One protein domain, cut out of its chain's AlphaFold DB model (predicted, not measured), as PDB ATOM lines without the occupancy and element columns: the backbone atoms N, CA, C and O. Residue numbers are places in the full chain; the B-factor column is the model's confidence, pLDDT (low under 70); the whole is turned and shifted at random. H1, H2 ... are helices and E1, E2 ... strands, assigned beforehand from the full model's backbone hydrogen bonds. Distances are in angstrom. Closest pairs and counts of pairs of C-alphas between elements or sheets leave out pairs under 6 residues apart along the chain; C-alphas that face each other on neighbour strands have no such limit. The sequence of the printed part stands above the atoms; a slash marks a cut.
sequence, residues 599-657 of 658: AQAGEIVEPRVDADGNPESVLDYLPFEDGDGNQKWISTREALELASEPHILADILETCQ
ATOM      1  N   ALA A 599      51.880 -37.012 -37.863       74.00
ATOM      2  CA  ALA A 599      53.210 -36.694 -38.383       74.00
ATOM      3  C   ALA A 599      53.334 -35.245 -38.891       74.00
ATOM      4  O   ALA A 599      54.415 -34.665 -38.800       74.00
ATOM      5  N   GLN A 600      52.258 -34.664 -39.436       70.56
ATOM      6  CA  GLN A 600      52.236 -33.283 -39.932       70.56
ATOM      7  C   GLN A 600      52.005 -32.248 -38.829       70.56
ATOM      8  O   GLN A 600      52.570 -31.160 -38.911       70.56
ATOM      9  N   ALA A 601      51.207 -32.574 -37.809       67.62
ATOM     10  CA  ALA A 601      50.945 -31.688 -36.676       67.62
ATOM     11  C   ALA A 601      52.201 -31.444 -35.818       67.62
ATOM     12  O   ALA A 601      52.319 -30.395 -35.189       67.62
ATOM     13  N   GLY A 602      53.160 -32.380 -35.836       76.31
ATOM     14  CA  GLY A 602      54.381 -32.296 -35.037       76.31
ATOM     15  C   GLY A 602      54.116 -32.460 -33.535       76.31
ATOM     16  O   GLY A 602      52.991 -32.700 -33.101       76.31
ATOM     17  N   GLU A 603      55.165 -32.363 -32.715       75.81
ATOM     18  CA  GLU A 603      54.984 -32.328 -31.260       75.81
ATOM     19  C   GLU A 603      54.422 -30.967 -30.839       75.81
ATOM     20  O   GLU A 603      54.958 -29.924 -31.220       75.81
ATOM     21  N   ILE A 604      53.370 -30.974 -30.014       71.81
ATOM     22  CA  ILE A 604      52.847 -29.757 -29.382       71.81
ATOM     23  C   ILE A 604      53.969 -29.160 -28.532       71.81
ATOM     24  O   ILE A 604      54.381 -29.759 -27.533       71.81
ATOM     25  N   VAL A 605      54.468 -27.998 -28.945       77.38
ATOM     26  CA  VAL A 605      55.515 -27.266 -28.232       77.38
ATOM     27  C   VAL A 605      54.879 -26.573 -27.034       77.38
ATOM     28  O   VAL A 605      53.940 -25.798 -27.198       77.38
ATOM     29  N   GLU A 606      55.377 -26.855 -25.829       80.94
ATOM     30  CA  GLU A 606      54.934 -26.128 -24.637       80.94
ATOM     31  C   GLU A 606      55.436 -24.683 -24.687       80.94
ATOM     32  O   GLU A 606      56.600 -24.457 -25.056       80.94
ATOM     33  N   PRO A 607      54.604 -23.713 -24.279       84.50
ATOM     34  CA  PRO A 607      55.040 -22.340 -24.110       84.50
ATOM     35  C   PRO A 607      56.257 -22.257 -23.189       84.50
ATOM     36  O   PRO A 607      56.393 -23.011 -22.219       84.50
ATOM     37  N   ARG A 608      57.165 -21.327 -23.484       84.62
ATOM     38  CA  ARG A 608      58.328 -21.102 -22.623       84.62
ATOM     39  C   ARG A 608      57.890 -20.393 -21.350       84.62
ATOM     40  O   ARG A 608      57.136 -19.421 -21.397       84.62
ATOM     41  N   VAL A 609      58.408 -20.872 -20.226       85.88
ATOM     42  CA  VAL A 609      58.247 -20.238 -18.921       85.88
ATOM     43  C   VAL A 609      59.587 -19.703 -18.438       85.88
ATOM     44  O   VAL A 609      60.634 -20.310 -18.685       85.88
ATOM     45  N   ASP A 610      59.553 -18.562 -17.761       84.62
ATOM     46  CA  ASP A 610      60.720 -17.966 -17.131       84.62
ATOM     47  C   ASP A 610      61.184 -18.779 -15.904       84.62
ATOM     48  O   ASP A 610      60.609 -19.805 -15.526       84.62
ATOM     49  N   ALA A 611      62.263 -18.325 -15.264       87.50
ATOM     50  CA  ALA A 611      62.837 -19.000 -14.101       87.50
ATOM     51  C   ALA A 611      61.898 -19.051 -12.877       87.50
ATOM     52  O   ALA A 611      62.111 -19.883 -11.993       87.50
ATOM     53  N   ASP A 612      60.881 -18.188 -12.833       82.00
ATOM     54  CA  ASP A 612      59.892 -18.103 -11.760       82.00
ATOM     55  C   ASP A 612      58.607 -18.890 -12.097       82.00
ATOM     56  O   ASP A 612      57.700 -18.985 -11.267       82.00
ATOM     57  N   GLY A 613      58.549 -19.510 -13.282       80.62
ATOM     58  CA  GLY A 613      57.424 -20.312 -13.757       80.62
ATOM     59  C   GLY A 613      56.308 -19.502 -14.416       80.62
ATOM     60  O   GLY A 613      55.224 -20.047 -14.622       80.62
ATOM     61  N   ASN A 614      56.542 -18.228 -14.747       80.56
ATOM     62  CA  ASN A 614      55.575 -17.415 -15.481       80.56
ATOM     63  C   ASN A 614      55.754 -17.594 -16.994       80.56
ATOM     64  O   ASN A 614      56.880 -17.781 -17.452       80.56
ATOM     65  N   PRO A 615      54.682 -17.481 -17.794       80.50
ATOM     66  CA  PRO A 615      54.797 -17.417 -19.247       80.50
ATOM     67  C   PRO A 615      55.751 -16.311 -19.712       80.50
ATOM     68  O   PRO A 615      55.577 -15.154 -19.333       80.50
ATOM     69  N   GLU A 616      56.692 -16.634 -20.606       84.94
ATOM     70  CA  GLU A 616      57.467 -15.609 -21.328       84.94
ATOM     71  C   GLU A 616      56.560 -14.777 -22.262       84.94
ATOM     72  O   GLU A 616      56.847 -13.612 -22.537       84.94
ATOM     73  N   SER A 617      55.442 -15.362 -22.721       85.12
ATOM     74  CA  SER A 617      54.418 -14.727 -23.557       85.12
ATOM     75  C   SER A 617      53.017 -15.190 -23.151       85.12
ATOM     76  O   SER A 617      52.716 -16.382 -23.145       85.12
ATOM     77  N   VAL A 618      52.128 -14.241 -22.851       79.50
ATOM     78  CA  VAL A 618      50.715 -14.525 -22.523       79.50
ATOM     79  C   VAL A 618      49.923 -14.962 -23.764       79.50
ATOM     80  O   VAL A 618      48.905 -15.631 -23.633       79.50
ATOM     81  N   LEU A 619      50.402 -14.634 -24.970       76.75
ATOM     82  CA  LEU A 619      49.751 -15.007 -26.233       76.75
ATOM     83  C   LEU A 619      49.830 -16.512 -26.531       76.75
ATOM     84  O   LEU A 619      49.075 -17.001 -27.366       76.75
ATOM     85  N   ASP A 620      50.714 -17.232 -25.840       80.06
ATOM     86  CA  ASP A 620      50.905 -18.675 -26.017       80.06
ATOM     87  C   ASP A 620      49.981 -19.503 -25.098       80.06
ATOM     88  O   ASP A 620      50.048 -20.732 -25.081       80.06
ATOM     89  N   TYR A 621      49.120 -18.836 -24.320       84.69
ATOM     90  CA  TYR A 621      48.178 -19.450 -23.389       84.69
ATOM     91  C   TYR A 621      46.742 -19.096 -23.759       84.69
ATOM     92  O   TYR A 621      46.444 -18.003 -24.241       84.69
ATOM     93  N   LEU A 622      45.830 -20.025 -23.486       82.06
ATOM     94  CA  LEU A 622      44.405 -19.839 -23.711       82.06
ATOM     95  C   LEU A 622      43.729 -19.446 -22.390       82.06
ATOM     96  O   LEU A 622      43.999 -20.080 -21.362       82.06
ATOM     97  N   PRO A 623      42.859 -18.419 -22.382       84.44
ATOM     98  CA  PRO A 623      42.034 -18.138 -21.222       84.44
ATOM     99  C   PRO A 623      40.982 -19.245 -21.089       84.44
ATOM    100  O   PRO A 623      40.240 -19.530 -22.025       84.44
ATOM    101  N   PHE A 624      40.924 -19.870 -19.920       85.81
ATOM    102  CA  PHE A 624      39.968 -20.913 -19.575       85.81
ATOM    103  C   PHE A 624      39.226 -20.515 -18.304       85.81
ATOM    104  O   PHE A 624      39.843 -20.227 -17.278       85.81
ATOM    105  N   GLU A 625      37.902 -20.485 -18.371       86.00
ATOM    106  CA  GLU A 625      37.050 -20.232 -17.216       86.00
ATOM    107  C   GLU A 625      36.638 -21.569 -16.603       86.00
ATOM    108  O   GLU A 625      36.068 -22.420 -17.283       86.00
ATOM    109  N   ASP A 626      36.963 -21.786 -15.327       81.75
ATOM    110  CA  ASP A 626      36.458 -22.963 -14.627       81.75
ATOM    111  C   ASP A 626      34.957 -22.832 -14.325       81.75
ATOM    112  O   ASP A 626      34.386 -21.744 -14.365       81.75
ATOM    113  N   GLY A 627      34.298 -23.949 -14.002       73.00
ATOM    114  CA  GLY A 627      32.852 -23.981 -13.730       73.00
ATOM    115  C   GLY A 627      32.384 -23.113 -12.548       73.00
ATOM    116  O   GLY A 627      31.180 -22.983 -12.336       73.00
ATOM    117  N   ASP A 628      33.313 -22.509 -11.800       84.62
ATOM    118  CA  ASP A 628      33.047 -21.563 -10.714       84.62
ATOM    119  C   ASP A 628      33.216 -20.088 -11.152       84.62
ATOM    120  O   ASP A 628      33.082 -19.180 -10.326       84.62
ATOM    121  N   GLY A 629      33.497 -19.832 -12.436       83.69
ATOM    122  CA  GLY A 629      33.656 -18.496 -13.014       83.69
ATOM    123  C   GLY A 629      35.047 -17.881 -12.830       83.69
ATOM    124  O   GLY A 629      35.209 -16.669 -12.989       83.69
ATOM    125  N   ASN A 630      36.063 -18.668 -12.448       84.38
ATOM    126  CA  ASN A 630      37.431 -18.163 -12.332       84.38
ATOM    127  C   ASN A 630      38.195 -18.392 -13.634       84.38
ATOM    128  O   ASN A 630      38.336 -19.523 -14.096       84.38
ATOM    129  N   GLN A 631      38.773 -17.323 -14.176       83.19
ATOM    130  CA  GLN A 631      39.620 -17.402 -15.362       83.19
ATOM    131  C   GLN A 631      41.058 -17.773 -14.988       83.19
ATOM    132  O   GLN A 631      41.673 -17.162 -14.109       83.19
ATOM    133  N   LYS A 632      41.601 -18.778 -15.674       87.38
ATOM    134  CA  LYS A 632      42.989 -19.242 -15.586       87.38
ATOM    135  C   LYS A 632      43.584 -19.307 -16.989       87.38
ATOM    136  O   LYS A 632      42.870 -19.521 -17.960       87.38
ATOM    137  N   TRP A 633      44.893 -19.120 -17.096       86.06
ATOM    138  CA  TRP A 633      45.624 -19.281 -18.352       86.06
ATOM    139  C   TRP A 633      46.186 -20.697 -18.403       86.06
ATOM    140  O   TRP A 633      46.940 -21.069 -17.505       86.06
ATOM    141  N   ILE A 634      45.812 -21.471 -19.417       89.19
ATOM    142  CA  ILE A 634      46.267 -22.858 -19.605       89.19
ATOM    143  C   ILE A 634      47.025 -22.991 -20.927       89.19
ATOM    144  O   ILE A 634      46.763 -22.241 -21.873       89.19
ATOM    145  N   SER A 635      47.992 -23.907 -21.002       86.81
ATOM    146  CA  SER A 635      48.712 -24.141 -22.262       86.81
ATOM    147  C   SER A 635      47.824 -24.881 -23.266       86.81
ATOM    148  O   SER A 635      46.832 -25.515 -22.899       86.81
ATOM    149  N   THR A 636      48.176 -24.850 -24.555       79.56
ATOM    150  CA  THR A 636      47.443 -25.606 -25.586       79.56
ATOM    151  C   THR A 636      47.394 -27.106 -25.282       79.56
ATOM    152  O   THR A 636      46.398 -27.756 -25.590       79.56
ATOM    153  N   ARG A 637      48.434 -27.669 -24.649       82.25
ATOM    154  CA  ARG A 637      48.433 -29.078 -24.237       82.25
ATOM    155  C   ARG A 637      47.438 -29.327 -23.111       82.25
ATOM    156  O   ARG A 637      46.637 -30.248 -23.217       82.25
ATOM    157  N   GLU A 638      47.460 -28.496 -22.077       83.44
ATOM    158  CA  GLU A 638      46.546 -28.611 -20.937       83.44
ATOM    159  C   GLU A 638      45.079 -28.433 -21.376       83.44
ATOM    160  O   GLU A 638      44.202 -29.175 -20.940       83.44
ATOM    161  N   ALA A 639      44.820 -27.542 -22.340       81.94
ATOM    162  CA  ALA A 639      43.507 -27.393 -22.968       81.94
ATOM    163  C   ALA A 639      43.062 -28.654 -23.730       81.94
ATOM    164  O   ALA A 639      41.898 -29.037 -23.655       81.94
ATOM    165  N   LEU A 640      43.975 -29.319 -24.445       77.88
ATOM    166  CA  LEU A 640      43.681 -30.569 -25.154       77.88
ATOM    167  C   LEU A 640      43.461 -31.747 -24.195       77.88
ATOM    168  O   LEU A 640      42.603 -32.591 -24.454       77.88
ATOM    169  N   GLU A 641      44.190 -31.793 -23.079       81.62
ATOM    170  CA  GLU A 641      43.967 -32.777 -22.016       81.62
ATOM    171  C   GLU A 641      42.587 -32.583 -21.373       81.62
ATOM    172  O   GLU A 641      41.832 -33.549 -21.267       81.62
ATOM    173  N   LEU A 642      42.202 -31.341 -21.059       78.62
ATOM    174  CA  LEU A 642      40.857 -31.014 -20.572       78.62
ATOM    175  C   LEU A 642      39.774 -31.347 -21.606       78.62
ATOM    176  O   LEU A 642      38.754 -31.941 -21.266       78.62
ATOM    177  N   ALA A 643      39.999 -31.043 -22.885       69.31
ATOM    178  CA  ALA A 643      39.057 -31.357 -23.961       69.31
ATOM    179  C   ALA A 643      38.874 -32.869 -24.189       69.31
ATOM    180  O   ALA A 643      37.860 -33.288 -24.749       69.31
ATOM    181  N   SER A 644      39.828 -33.695 -23.748       71.00
ATOM    182  CA  SER A 644      39.704 -35.156 -23.783       71.00
ATOM    183  C   SER A 644      38.778 -35.713 -22.692       71.00
ATOM    184  O   SER A 644      38.410 -36.892 -22.739       71.00
ATOM    185  N   GLU A 645      38.350 -34.882 -21.732       77.44
ATOM    186  CA  GLU A 645      37.362 -35.280 -20.738       77.44
ATOM    187  C   GLU A 645      35.963 -35.416 -21.377       77.44
ATOM    188  O   GLU A 645      35.560 -34.556 -22.163       77.44
ATOM    189  N   PRO A 646      35.170 -36.455 -21.033       65.75
ATOM    190  CA  PRO A 646      33.976 -36.870 -21.789       65.75
ATOM    191  C   PRO A 646      32.842 -35.839 -21.943       65.75
ATOM    192  O   PRO A 646      31.852 -36.131 -22.617       65.75
ATOM    193  N   HIS A 647      32.947 -34.671 -21.308       60.59
ATOM    194  CA  HIS A 647      31.908 -33.641 -21.268       60.59
ATOM    195  C   HIS A 647      32.415 -32.220 -21.576       60.59
ATOM    196  O   HIS A 647      31.601 -31.369 -21.908       60.59
ATOM    197  N   ILE A 648      33.731 -31.967 -21.574       61.41
ATOM    198  CA  ILE A 648      34.292 -30.612 -21.730       61.41
ATOM    199  C   ILE A 648      34.319 -30.153 -23.194       61.41
ATOM    200  O   ILE A 648      34.116 -28.975 -23.471       61.41
ATOM    201  N   LEU A 649      34.509 -31.061 -24.159       53.31
ATOM    202  CA  LEU A 649      34.493 -30.694 -25.583       53.31
ATOM    203  C   LEU A 649      33.141 -30.090 -26.012       53.31
ATOM    204  O   LEU A 649      33.107 -29.203 -26.859       53.31
ATOM    205  N   ALA A 650      32.038 -30.555 -25.415       60.56
ATOM    206  CA  ALA A 650      30.712 -29.995 -25.658       60.56
ATOM    207  C   ALA A 650      30.592 -28.569 -25.094       60.56
ATOM    208  O   ALA A 650      30.145 -27.677 -25.812       60.56
ATOM    209  N   ASP A 651      31.081 -28.345 -23.872       59.38
ATOM    210  CA  ASP A 651      31.047 -27.037 -23.205       59.38
ATOM    211  C   ASP A 651      31.960 -26.005 -23.910       59.38
ATOM    212  O   ASP A 651      31.579 -24.849 -24.102       59.38
ATOM    213  N   ILE A 652      33.144 -26.415 -24.388       56.50
ATOM    214  CA  ILE A 652      34.050 -25.549 -25.170       56.50
ATOM    215  C   ILE A 652      33.396 -25.132 -26.496       56.50
ATOM    216  O   ILE A 652      33.448 -23.959 -26.867       56.50
ATOM    217  N   LEU A 653      32.745 -26.065 -27.200       58.69
ATOM    218  CA  LEU A 653      32.055 -25.764 -28.458       58.69
ATOM    219  C   LEU A 653      30.836 -24.848 -28.258       58.69
ATOM    220  O   LEU A 653      30.556 -24.032 -29.134       58.69
ATOM    221  N   GLU A 654      30.143 -24.943 -27.120       55.00
ATOM    222  CA  GLU A 654      29.047 -24.035 -26.749       55.00
ATOM    223  C   GLU A 654      29.563 -22.618 -26.438       55.00
ATOM    224  O   GLU A 654      28.943 -21.629 -26.828       55.00
ATOM    225  N   THR A 655      30.750 -22.502 -25.835       54.47
ATOM    226  CA  THR A 655      31.371 -21.202 -25.524       54.47
ATOM    227  C   THR A 655      31.863 -20.473 -26.783       54.47
ATOM    228  O   THR A 655      31.807 -19.250 -26.846       54.47
ATOM    229  N   CYS A 656      32.285 -21.206 -27.820       46.91
ATOM    230  CA  CYS A 656      32.682 -20.635 -29.115       46.91
ATOM    231  C   CYS A 656      31.501 -20.200 -30.013       46.91
ATOM    232  O   CYS A 656      31.741 -19.718 -31.121       46.91
ATOM    233  N   GLN A 657      30.244 -20.385 -29.587       46.97
ATOM    234  CA  GLN A 657      29.055 -19.878 -30.299       46.97
ATOM    235  C   GLN A 657      28.648 -18.445 -29.896       46.97
ATOM    236  O   GLN A 657      27.708 -17.903 -30.484       46.97
TER     237      GLN A 657
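This is residues 599 to 657 of the 658 residues of an uncharacterized protein of Agrobacterium vitis (UniProt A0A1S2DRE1). A small two-stranded hairpin, E1 and E2, runs straight into helix H1, which folds back near the hairpin, and H2 makes a corner with H1 at its far end. Before the hairpin, the long stretch of residues 599 to 620, with no named element, swings out away from H2 and turns back into E1. The printed part has 59 residues with two named strands and then two named helices, in the order E1, E2, H1, H2; the sheet has the order E1 - E2 and is antiparallel. The class is mixed, helices and strands, with under half of the printed residues in named elements. The whole is loose, with a radius of gyration of the C-alphas of 13.1 A, and the C-alphas span 34 by 34 by 19 A.

Begin at the sheet, where E1, residues 621 to 625, and E2, residues 631 to 635, form a hairpin of antiparallel neighbours, with 143 degrees between their directions. Look at C-alphas 623 and 633, which face each other at 4.7 A. Across the pair, N 624 and O 632 are within hydrogen-bond range at 2.8 A, and so are N 622 and O 634 at 2.9 A. Directly after E2 comes H1, residues 636 to 643; its closest C-alphas to E1 are those of Thr 636 and Tyr 621, 6.6 A apart. Farther on, H2, residues 648 to 655, and H1 only just touch, with 3 pairs of C-alphas within 8 A, and touch only at the corner by their link. Their closest C-alphas are those of Ala 643 and Leu 649, 4.9 A apart, and their lines are about perpendicular at 76 degrees. H2 is apart from E1 and from E2. In H1 and H2 every O i to N i+4 pair is within hydrogen-bond range.

Find C-alpha 621 at (48.178, -19.450, -23.389); from there E1 runs 12.7 A to C-alpha 625. E2 runs 13.3 A from Gln 631 to Ser 635. H1 begins at Thr 636, with its C-alpha at (47.443, -25.606, -25.586), and is 10.3 A long, ending at Ala 643. H2 runs 10.6 A from Ile 648 to C-alpha 655 at (31.371, -21.202, -25.524).

The two C-alphas farthest apart are those of Ala 611 and Gln 657, at 37.5 A. The printed part has no cut, and the links E1 to E2, E2 to H1 and H1 to H2 are tight. The mean pLDDT of the printed part is 75.9; look for values under 70 at residues 601 and 643 and at residues 646 to 657, and note that H2 has a mean of 57.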